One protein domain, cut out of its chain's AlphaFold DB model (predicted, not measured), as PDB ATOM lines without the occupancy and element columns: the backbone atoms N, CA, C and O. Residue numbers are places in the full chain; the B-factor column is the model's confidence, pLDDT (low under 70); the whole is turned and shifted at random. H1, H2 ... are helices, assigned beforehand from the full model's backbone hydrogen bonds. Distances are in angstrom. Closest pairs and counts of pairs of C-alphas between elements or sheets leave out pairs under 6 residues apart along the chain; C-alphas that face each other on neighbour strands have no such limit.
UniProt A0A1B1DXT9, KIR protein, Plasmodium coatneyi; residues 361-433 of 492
ATOM      1  N   LEU A 361      39.832 -44.461  30.298       94.62
ATOM      2  CA  LEU A 361      40.997 -44.224  31.153       94.62
ATOM      3  C   LEU A 361      42.254 -43.908  30.353       94.62
ATOM      4  O   LEU A 361      42.955 -42.953  30.682       94.62
ATOM      5  N   PHE A 362      42.524 -44.679  29.304       94.25
ATOM      6  CA  PHE A 362      43.637 -44.434  28.399       94.25
ATOM      7  C   PHE A 362      43.571 -43.017  27.816       94.25
ATOM      8  O   PHE A 362      44.528 -42.251  27.948       94.25
ATOM      9  N   ASP A 363      42.413 -42.629  27.279       92.38
ATOM     10  CA  ASP A 363      42.168 -41.291  26.745       92.38
ATOM     11  C   ASP A 363      42.345 -40.218  27.832       92.38
ATOM     12  O   ASP A 363      42.985 -39.192  27.590       92.38
ATOM     13  N   TYR A 364      41.843 -40.459  29.050       89.31
ATOM     14  CA  TYR A 364      42.029 -39.569  30.201       89.31
ATOM     15  C   TYR A 364      43.498 -39.321  30.519       89.31
ATOM     16  O   TYR A 364      43.921 -38.164  30.517       89.31
ATOM     17  N   TYR A 365      44.283 -40.369  30.758       88.75
ATOM     18  CA  TYR A 365      45.688 -40.209  31.132       88.75
ATOM     19  C   TYR A 365      46.535 -39.657  29.986       88.75
ATOM     20  O   TYR A 365      47.438 -38.855  30.235       88.75
ATOM     21  N   TYR A 366      46.225 -40.010  28.735       87.75
ATOM     22  CA  TYR A 366      46.897 -39.423  27.580       87.75
ATOM     23  C   TYR A 366      46.624 -37.921  27.478       87.75
ATOM     24  O   TYR A 366      47.559 -37.124  27.388       87.75
ATOM     25  N   ASN A 367      45.351 -37.520  27.548       84.12
ATOM     26  CA  ASN A 367      44.962 -36.112  27.501       84.12
ATOM     27  C   ASN A 367      45.547 -35.335  28.674       84.12
ATOM     28  O   ASN A 367      46.085 -34.252  28.470       84.12
ATOM     29  N   TYR A 368      45.527 -35.913  29.874       79.81
ATOM     30  CA  TYR A 368      46.168 -35.351  31.058       79.81
ATOM     31  C   TYR A 368      47.654 -35.063  30.806       79.81
ATOM     32  O   TYR A 368      48.108 -33.933  30.982       79.81
ATOM     33  N   ALA A 369      48.410 -36.061  30.341       80.00
ATOM     34  CA  ALA A 369      49.846 -35.929  30.114       80.00
ATOM     35  C   ALA A 369      50.187 -34.961  28.968       80.00
ATOM     36  O   ALA A 369      51.206 -34.271  29.028       80.00
ATOM     37  N   ALA A 370      49.361 -34.916  27.922       79.00
ATOM     38  CA  ALA A 370      49.535 -34.011  26.792       79.00
ATOM     39  C   ALA A 370      49.212 -32.555  27.167       79.00
ATOM     40  O   ALA A 370      49.994 -31.661  26.847       79.00
ATOM     41  N   LEU A 371      48.118 -32.319  27.899       73.56
ATOM     42  CA  LEU A 371      47.708 -30.982  28.341       73.56
ATOM     43  C   LEU A 371      48.664 -30.400  29.388       73.56
ATOM     44  O   LEU A 371      48.978 -29.221  29.310       73.56
ATOM     45  N   GLN A 372      49.212 -31.213  30.299       69.69
ATOM     46  CA  GLN A 372      50.231 -30.749  31.255       69.69
ATOM     47  C   GLN A 372      51.510 -30.214  30.605       69.69
ATOM     48  O   GLN A 372      52.214 -29.402  31.201       69.69
ATOM     49  N   LYS A 373      51.848 -30.707  29.411       67.19
ATOM     50  CA  LYS A 373      53.038 -30.277  28.668       67.19
ATOM     51  C   LYS A 373      52.777 -29.044  27.801       67.19
ATOM     52  O   LYS A 373      53.738 -28.431  27.344       67.19
ATOM     53  N   GLY A 374      51.513 -28.699  27.557       58.53
ATOM     54  CA  GLY A 374      51.112 -27.497  26.832       58.53
ATOM     55  C   GLY A 374      50.926 -26.302  27.769       58.53
ATOM     56  O   GLY A 374      50.512 -26.451  28.912       58.53
ATOM     57  N   THR A 375      51.191 -25.089  27.283       49.62
ATOM     58  CA  THR A 375      50.843 -23.828  27.972       49.62
ATOM     59  C   THR A 375      49.339 -23.507  27.940       49.62
ATOM     60  O   THR A 375      48.920 -22.520  28.534       49.62
ATOM     61  N   ASP A 376      48.522 -24.336  27.285       52.19
ATOM     62  CA  ASP A 376      47.103 -24.084  26.984       52.19
ATOM     63  C   ASP A 376      46.121 -24.596  28.051       52.19
ATOM     64  O   ASP A 376      44.971 -24.916  27.756       52.19
ATOM     65  N   CYS A 377      46.518 -24.616  29.325       53.88
ATOM     66  CA  CYS A 377      45.539 -24.597  30.417       53.88
ATOM     67  C   CYS A 377      45.078 -23.153  30.657       53.88
ATOM     68  O   CYS A 377      45.304 -22.581  31.724       53.88
ATOM     69  N   ASN A 378      44.460 -22.528  29.652       52.00
ATOM     70  CA  ASN A 378      43.800 -21.244  29.865       52.00
ATOM     71  C   ASN A 378      42.601 -21.456  30.793       52.00
ATOM     72  O   ASN A 378      41.876 -22.430  30.657       52.00
ATOM     73  N   ALA A 379      42.354 -20.532  31.722       44.94
ATOM     74  CA  ALA A 379      41.307 -20.635  32.746       44.94
ATOM     75  C   ALA A 379      39.874 -20.901  32.210       44.94
ATOM     76  O   ALA A 379      38.980 -21.231  32.984       44.94
ATOM     77  N   THR A 380      39.656 -20.801  30.896       44.12
ATOM     78  CA  THR A 380      38.417 -21.149  30.187       44.12
ATOM     79  C   THR A 380      38.272 -22.655  29.887       44.12
ATOM     80  O   THR A 380      37.154 -23.128  29.710       44.12
ATOM     81  N   SER A 381      39.362 -23.440  29.876       48.53
ATOM     82  CA  SER A 381      39.364 -24.896  29.615       48.53
ATOM     83  C   SER A 381      38.965 -25.753  30.828       48.53
ATOM     84  O   SER A 381      39.059 -26.977  30.791       48.53
ATOM     85  N   CYS A 382      38.493 -25.110  31.897       51.84
ATOM     86  CA  CYS A 382      37.917 -25.723  33.096       51.84
ATOM     87  C   CYS A 382      36.387 -25.554  33.081       51.84
ATOM     88  O   CYS A 382      35.779 -25.150  34.069       51.84
ATOM     89  N   SER A 383      35.779 -25.766  31.912       57.75
ATOM     90  CA  SER A 383      34.334 -25.688  31.703       57.75
ATOM     91  C   SER A 383      33.621 -26.905  32.308       57.75
ATOM     92  O   SER A 383      34.247 -27.923  32.619       57.75
ATOM     93  N   SER A 384      32.288 -26.855  32.396       59.75
ATOM     94  CA  SER A 384      31.451 -28.016  32.753       59.75
ATOM     95  C   SER A 384      31.750 -29.264  31.908       59.75
ATOM     96  O   SER A 384      31.500 -30.387  32.340       59.75
ATOM     97  N   THR A 385      32.319 -29.090  30.711       62.22
ATOM     98  CA  THR A 385      32.783 -30.178  29.846       62.22
ATOM     99  C   THR A 385      33.915 -30.985  30.479       62.22
ATOM    100  O   THR A 385      33.889 -32.215  30.428       62.22
ATOM    101  N   TYR A 386      34.897 -30.319  31.097       70.88
ATOM    102  CA  TYR A 386      35.999 -31.003  31.776       70.88
ATOM    103  C   TYR A 386      35.495 -31.759  33.009       70.88
ATOM    104  O   TYR A 386      35.923 -32.885  33.252       70.88
ATOM    105  N   GLU A 387      34.528 -31.204  33.742       72.50
ATOM    106  CA  GLU A 387      33.898 -31.891  34.875       72.50
ATOM    107  C   GLU A 387      33.189 -33.180  34.439       72.50
ATOM    108  O   GLU A 387      33.362 -34.226  35.068       72.50
ATOM    109  N   GLN A 388      32.442 -33.146  33.329       74.88
ATOM    110  CA  GLN A 388      31.833 -34.352  32.764       74.88
ATOM    111  C   GLN A 388      32.885 -35.366  32.302       74.88
ATOM    112  O   GLN A 388      32.738 -36.566  32.545       74.88
ATOM    113  N   TYR A 389      33.944 -34.901  31.638       78.19
ATOM    114  CA  TYR A 389      35.046 -35.746  31.186       78.19
ATOM    115  C   TYR A 389      35.753 -36.440  32.362       78.19
ATOM    116  O   TYR A 389      35.925 -37.660  32.357       78.19
ATOM    117  N   LEU A 390      36.070 -35.682  33.415       83.50
ATOM    118  CA  LEU A 390      36.641 -36.184  34.662       83.50
ATOM    119  C   LEU A 390      35.692 -37.166  35.360       83.50
ATOM    120  O   LEU A 390      36.134 -38.210  35.831       83.50
ATOM    121  N   SER A 391      34.393 -36.867  35.407       86.31
ATOM    122  CA  SER A 391      33.379 -37.753  35.992       86.31
ATOM    123  C   SER A 391      33.314 -39.102  35.265       86.31
ATOM    124  O   SER A 391      33.364 -40.158  35.900       86.31
ATOM    125  N   LYS A 392      33.316 -39.089  33.923       89.00
ATOM    126  CA  LYS A 392      33.376 -40.308  33.098       89.00
ATOM    127  C   LYS A 392      34.652 -41.109  33.369       89.00
ATOM    128  O   LYS A 392      34.576 -42.330  33.493       89.00
ATOM    129  N   ALA A 393      35.799 -40.444  33.503       91.56
ATOM    130  CA  ALA A 393      37.063 -41.099  33.832       91.56
ATOM    131  C   ALA A 393      37.059 -41.707  35.245       91.56
ATOM    132  O   ALA A 393      37.479 -42.848  35.412       91.56
ATOM    133  N   LYS A 394      36.532 -41.001  36.255       92.88
ATOM    134  CA  LYS A 394      36.376 -41.524  37.626       92.88
ATOM    135  C   LYS A 394      35.481 -42.757  37.671       92.88
ATOM    136  O   LYS A 394      35.832 -43.753  38.299       92.88
ATOM    137  N   SER A 395      34.345 -42.707  36.977       94.69
ATOM    138  CA  SER A 395      33.440 -43.851  36.863       94.69
ATOM    139  C   SER A 395      34.142 -45.042  36.207       94.69
ATOM    140  O   SER A 395      34.126 -46.133  36.772       94.69
ATOM    141  N   ALA A 396      34.842 -44.820  35.090       96.19
ATOM    142  CA  ALA A 396      35.620 -45.857  34.419       96.19
ATOM    143  C   ALA A 396      36.713 -46.448  35.325       96.19
ATOM    144  O   ALA A 396      36.879 -47.666  35.363       96.19
ATOM    145  N   TYR A 397      37.412 -45.605  36.092       95.38
ATOM    146  CA  TYR A 397      38.432 -46.032  37.052       95.38
ATOM    147  C   TYR A 397      37.829 -46.941  38.114       95.38
ATOM    148  O   TYR A 397      38.337 -48.035  38.336       95.38
ATOM    149  N   SER A 398      36.721 -46.519  38.728       94.88
ATOM    150  CA  SER A 398      36.018 -47.299  39.746       94.88
ATOM    151  C   SER A 398      35.575 -48.664  39.207       94.88
ATOM    152  O   SER A 398      35.851 -49.690  39.830       94.88
ATOM    153  N   THR A 399      34.981 -48.702  38.008       95.19
ATOM    154  CA  THR A 399      34.567 -49.950  37.351       95.19
ATOM    155  C   THR A 399      35.751 -50.878  37.080       95.19
ATOM    156  O   THR A 399      35.708 -52.044  37.467       95.19
ATOM    157  N   ILE A 400      36.816 -50.379  36.446       94.81
ATOM    158  CA  ILE A 400      38.006 -51.182  36.133       94.81
ATOM    159  C   ILE A 400      38.691 -51.667  37.410       94.81
ATOM    160  O   ILE A 400      39.028 -52.841  37.511       94.81
ATOM    161  N   ASN A 401      38.851 -50.797  38.407       93.44
ATOM    162  CA  ASN A 401      39.455 -51.152  39.683       93.44
ATOM    163  C   ASN A 401      38.640 -52.234  40.410       93.44
ATOM    164  O   ASN A 401      39.217 -53.169  40.954       93.44
ATOM    165  N   GLY A 402      37.307 -52.156  40.381       93.00
ATOM    166  CA  GLY A 402      36.441 -53.206  40.924       93.00
ATOM    167  C   GLY A 402      36.631 -54.553  40.220       93.00
ATOM    168  O   GLY A 402      36.791 -55.574  40.885       93.00
ATOM    169  N   ILE A 403      36.675 -54.556  38.883       92.12
ATOM    170  CA  ILE A 403      36.856 -55.774  38.075       92.12
ATOM    171  C   ILE A 403      38.248 -56.385  38.289       92.12
ATOM    172  O   ILE A 403      38.369 -57.586  38.531       92.12
ATOM    173  N   CYS A 404      39.305 -55.574  38.225       91.31
ATOM    174  CA  CYS A 404      40.681 -56.062  38.284       91.31
ATOM    175  C   CYS A 404      41.111 -56.508  39.690       91.31
ATOM    176  O   CYS A 404      41.927 -57.419  39.804       91.31
ATOM    177  N   ASN A 405      40.525 -55.954  40.760       85.56
ATOM    178  CA  ASN A 405      40.763 -56.438  42.126       85.56
ATOM    179  C   ASN A 405      40.059 -57.776  42.432       85.56
ATOM    180  O   ASN A 405      40.404 -58.438  43.406       85.56
ATOM    181  N   GLY A 406      39.086 -58.191  41.615       72.88
ATOM    182  CA  GLY A 406      38.273 -59.394  41.824       72.88
ATOM    183  C   GLY A 406      38.850 -60.699  41.257       72.88
ATOM    184  O   GLY A 406      38.067 -61.575  40.906       72.88
ATOM    185  N   ASN A 407      40.180 -60.844  41.154       63.78
ATOM    186  CA  ASN A 407      40.904 -61.972  40.520       63.78
ATOM    187  C   ASN A 407      40.868 -62.033  38.975       63.78
ATOM    188  O   ASN A 407      41.049 -63.106  38.399       63.78
ATOM    189  N   SER A 408      40.674 -60.911  38.272       67.44
ATOM    190  CA  SER A 408      40.850 -60.891  36.810       67.44
ATOM    191  C   SER A 408      42.342 -60.942  36.444       67.44
ATOM    192  O   SER A 408      43.095 -60.029  36.775       67.44
ATOM    193  N   SER A 409      42.773 -62.008  35.762       71.81
ATOM    194  CA  SER A 409      44.175 -62.248  35.375       71.81
ATOM    195  C   SER A 409      44.516 -61.828  33.941       71.81
ATOM    196  O   SER A 409      45.549 -62.241  33.419       71.81
ATOM    197  N   GLY A 410      43.639 -61.067  33.280       87.44
ATOM    198  CA  GLY A 410      43.867 -60.624  31.905       87.44
ATOM    199  C   GLY A 410      44.972 -59.569  31.802       87.44
ATOM    200  O   GLY A 410      45.172 -58.787  32.737       87.44
ATOM    201  N   ILE A 411      45.642 -59.502  30.648       93.94
ATOM    202  CA  ILE A 411      46.802 -58.625  30.392       93.94
ATOM    203  C   ILE A 411      46.488 -57.168  30.755       93.94
ATOM    204  O   ILE A 411      47.286 -56.507  31.424       93.94
ATOM    205  N   TYR A 412      45.293 -56.690  30.392       94.62
ATOM    206  CA  TYR A 412      44.842 -55.341  30.731       94.62
ATOM    207  C   TYR A 412      44.832 -55.091  32.248       94.62
ATOM    208  O   TYR A 412      45.353 -54.080  32.716       94.62
ATOM    209  N   CYS A 413      44.257 -56.008  33.035       93.75
ATOM    210  CA  CYS A 413      44.184 -55.855  34.487       93.75
ATOM    211  C   CYS A 413      45.565 -55.944  35.137       93.75
ATOM    212  O   CYS A 413      45.853 -55.167  36.045       93.75
ATOM    213  N   THR A 414      46.442 -56.824  34.649       93.00
ATOM    214  CA  THR A 414      47.833 -56.891  35.116       93.00
ATOM    215  C   THR A 414      48.563 -55.568  34.885       93.00
ATOM    216  O   THR A 414      49.171 -55.038  35.816       93.00
ATOM    217  N   GLU A 415      48.462 -54.996  33.682       93.06
ATOM    218  CA  GLU A 415      49.082 -53.708  33.363       93.06
ATOM    219  C   GLU A 415      48.491 -52.573  34.211       93.06
ATOM    220  O   GLU A 415      49.228 -51.766  34.782       93.06
ATOM    221  N   PHE A 416      47.162 -52.519  34.334       93.06
ATOM    222  CA  PHE A 416      46.464 -51.509  35.125       93.06
ATOM    223  C   PHE A 416      46.895 -51.539  36.599       93.06
ATOM    224  O   PHE A 416      47.266 -50.503  37.155       93.06
ATOM    225  N   MET A 417      46.913 -52.724  37.217       91.94
ATOM    226  CA  MET A 417      47.302 -52.887  38.620       91.94
ATOM    227  C   MET A 417      48.784 -52.576  38.848       91.94
ATOM    228  O   MET A 417      49.113 -51.903  39.825       91.94
ATOM    229  N   SER A 418      49.674 -52.983  37.935       91.75
ATOM    230  CA  SER A 418      51.099 -52.611  37.981       91.75
ATOM    231  C   SER A 418      51.280 -51.092  37.917       91.75
ATOM    232  O   SER A 418      51.989 -50.521  38.745       91.75
ATOM    233  N   LYS A 419      50.572 -50.398  37.014       90.94
ATOM    234  CA  LYS A 419      50.647 -48.933  36.916       90.94
ATOM    235  C   LYS A 419      50.146 -48.220  38.178       90.94
ATOM    236  O   LYS A 419      50.677 -47.155  38.494       90.94
ATOM    237  N   ILE A 420      49.155 -48.771  38.886       90.00
ATOM    238  CA  ILE A 420      48.717 -48.246  40.191       90.00
ATOM    239  C   ILE A 420      49.808 -48.451  41.245       90.00
ATOM    240  O   ILE A 420      50.160 -47.506  41.947       90.00
ATOM    241  N   GLN A 421      50.352 -49.669  41.349       89.12
ATOM    242  CA  GLN A 421      51.385 -50.017  42.334       89.12
ATOM    243  C   GLN A 421      52.659 -49.185  42.159       89.12
ATOM    244  O   GLN A 421      53.265 -48.762  43.138       89.12
ATOM    245  N   GLU A 422      53.040 -48.908  40.914       90.12
ATOM    246  CA  GLU A 422      54.189 -48.067  40.563       90.12
ATOM    247  C   GLU A 422      53.894 -46.558  40.659       90.12
ATOM    248  O   GLU A 422      54.723 -45.740  40.264       90.12
ATOM    249  N   GLU A 423      52.699 -46.175  41.121       86.31
ATOM    250  CA  GLU A 423      52.196 -44.798  41.180       86.31
ATOM    251  C   GLU A 423      52.203 -44.039  39.838       86.31
ATOM    252  O   GLU A 423      52.097 -42.808  39.804       86.31
ATOM    253  N   LYS A 424      52.288 -44.757  38.713       83.81
ATOM    254  CA  LYS A 424      52.259 -44.178  37.360       83.81
ATOM    255  C   LYS A 424      50.871 -43.680  36.977       83.81
ATOM    256  O   LYS A 424      50.760 -42.736  36.197       83.81
ATOM    257  N   ILE A 425      49.826 -44.306  37.514       85.38
ATOM    258  CA  ILE A 425      48.444 -43.832  37.409       85.38
ATOM    259  C   ILE A 425      47.818 -43.754  38.801       85.38
ATOM    260  O   ILE A 425      48.120 -44.552  39.684       85.38
ATOM    261  N   LYS A 426      46.939 -42.773  38.992       85.19
ATOM    262  CA  LYS A 426      46.151 -42.563  40.215       85.19
ATOM    263  C   LYS A 426      44.708 -42.306  39.819       85.19
ATOM    264  O   LYS A 426      44.464 -41.933  38.669       85.19
ATOM    265  N   GLU A 427      43.772 -42.472  40.749       87.44
ATOM    266  CA  GLU A 427      42.368 -42.134  40.504       87.44
ATOM    267  C   GLU A 427      42.258 -40.743  39.838       87.44
ATOM    268  O   GLU A 427      42.920 -39.793  40.284       87.44
ATOM    269  N   PRO A 428      41.477 -40.606  38.750       85.81
ATOM    270  CA  PRO A 428      41.284 -39.333  38.070       85.81
ATOM    271  C   PRO A 428      40.873 -38.220  39.044       85.81
ATOM    272  O   PRO A 428      39.853 -38.301  39.726       85.81
ATOM    273  N   THR A 429      41.667 -37.154  39.118       75.06
ATOM    274  CA  THR A 429      41.489 -36.037  40.061       75.06
ATOM    275  C   THR A 429      41.587 -34.685  39.349       75.06
ATOM    276  O   THR A 429      42.217 -34.555  38.304       75.06
ATOM    277  N   ASP A 430      40.977 -33.655  39.940       61.84
ATOM    278  CA  ASP A 430      40.782 -32.301  39.378       61.84
ATOM    279  C   ASP A 430      42.071 -31.435  39.312       61.84
ATOM    280  O   ASP A 430      42.040 -30.207  39.304       61.84
ATOM    281  N   PHE A 431      43.256 -32.052  39.320       54.31
ATOM    282  CA  PHE A 431      44.519 -31.334  39.545       54.31
ATOM    283  C   PHE A 431      44.985 -30.445  38.381       54.31
ATOM    284  O   PHE A 431      45.879 -29.624  38.588       54.31
ATOM    285  N   ILE A 432      44.409 -30.575  37.182       53.00
ATOM    286  CA  ILE A 432      44.932 -29.908  35.978       53.00
ATOM    287  C   ILE A 432      44.677 -28.392  35.992       53.00
ATOM    288  O   ILE A 432      45.532 -27.622  35.571       53.00
ATOM    289  N   CYS A 433      43.553 -27.928  36.535       52.50
ATOM    290  CA  CYS A 433      43.158 -26.527  36.378       52.50
ATOM    291  C   CYS A 433      43.583 -25.586  37.516       52.50
ATOM    292  O   CYS A 433      43.611 -24.369  37.344       52.50
TER     293      CYS A 433
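Overview. This is residues 361 to 433 of the 492 residues of the protein "KIR protein" of Plasmodium coatneyi (UniProt A0A1B1DXT9). One long helix, H2, runs along most of the length of an elongated domain, and two shorter helices, H1 and H3, meet it separately: H1 slants away from the middle of H2, while H3 stands crosswise near its last turns. The closing stretch, residues 422 to 433, folds back from H3 past the middle of the domain toward the end where H1 and H2 are linked. The printed part has 73 residues with three named helices, in the order H1, H2, H3, and no named strand; its class is all helix. It is only just loose, close to compact, with a radius of gyration of the C-alphas of 13.7 A and spans of 42 by 22 by 15 A.

Arrangement. H2, residues 384 to 405, touches H1, residues 361 to 373, at a steep tilt of 50 degrees, opposite ways. H1 touches H2 with residues 361 to 364 alone, and H2 touches H1 with residues 390 to 397 alone; the closest C-alphas of the two helices, those of Leu 361 and Ala 393, are 5.7 A apart. With residues 400 to 404 alone, H2 touches H3, residues 411 to 421, about perpendicular at 74 degrees; the closest C-alphas, of Cys 404 and Cys 413, are 5.2 A apart. H1 and H3 are apart. Every O i to N i+4 pair is within hydrogen-bond range in H2 and H3, and 8 of 9 are in H1.

Along the chain. H2 is 31.3 A long from first to last C-alpha, from (31.451, -28.016, 32.753) to (40.763, -56.438, 42.126). H1 spans 18.6 A and begins at C-alpha 361, (40.997, -44.224, 31.153). H3 spans 15.4 A and ends at C-alpha 421, (51.385, -50.017, 42.334).

Size, cuts and confidence. The C-alphas farthest apart, of Asn 378 and Asn 407, are 42.2 A apart. The printed part has no cut; the link H2 to H3 is tight, and that from H1 to H2 is short. Residues 406 to 411, of which 411 belongs to H3, stand free. Mean pLDDT of the printed part is 78.9; it is under 70 at residues 372 to 385, 407 to 408 and 430 to 433.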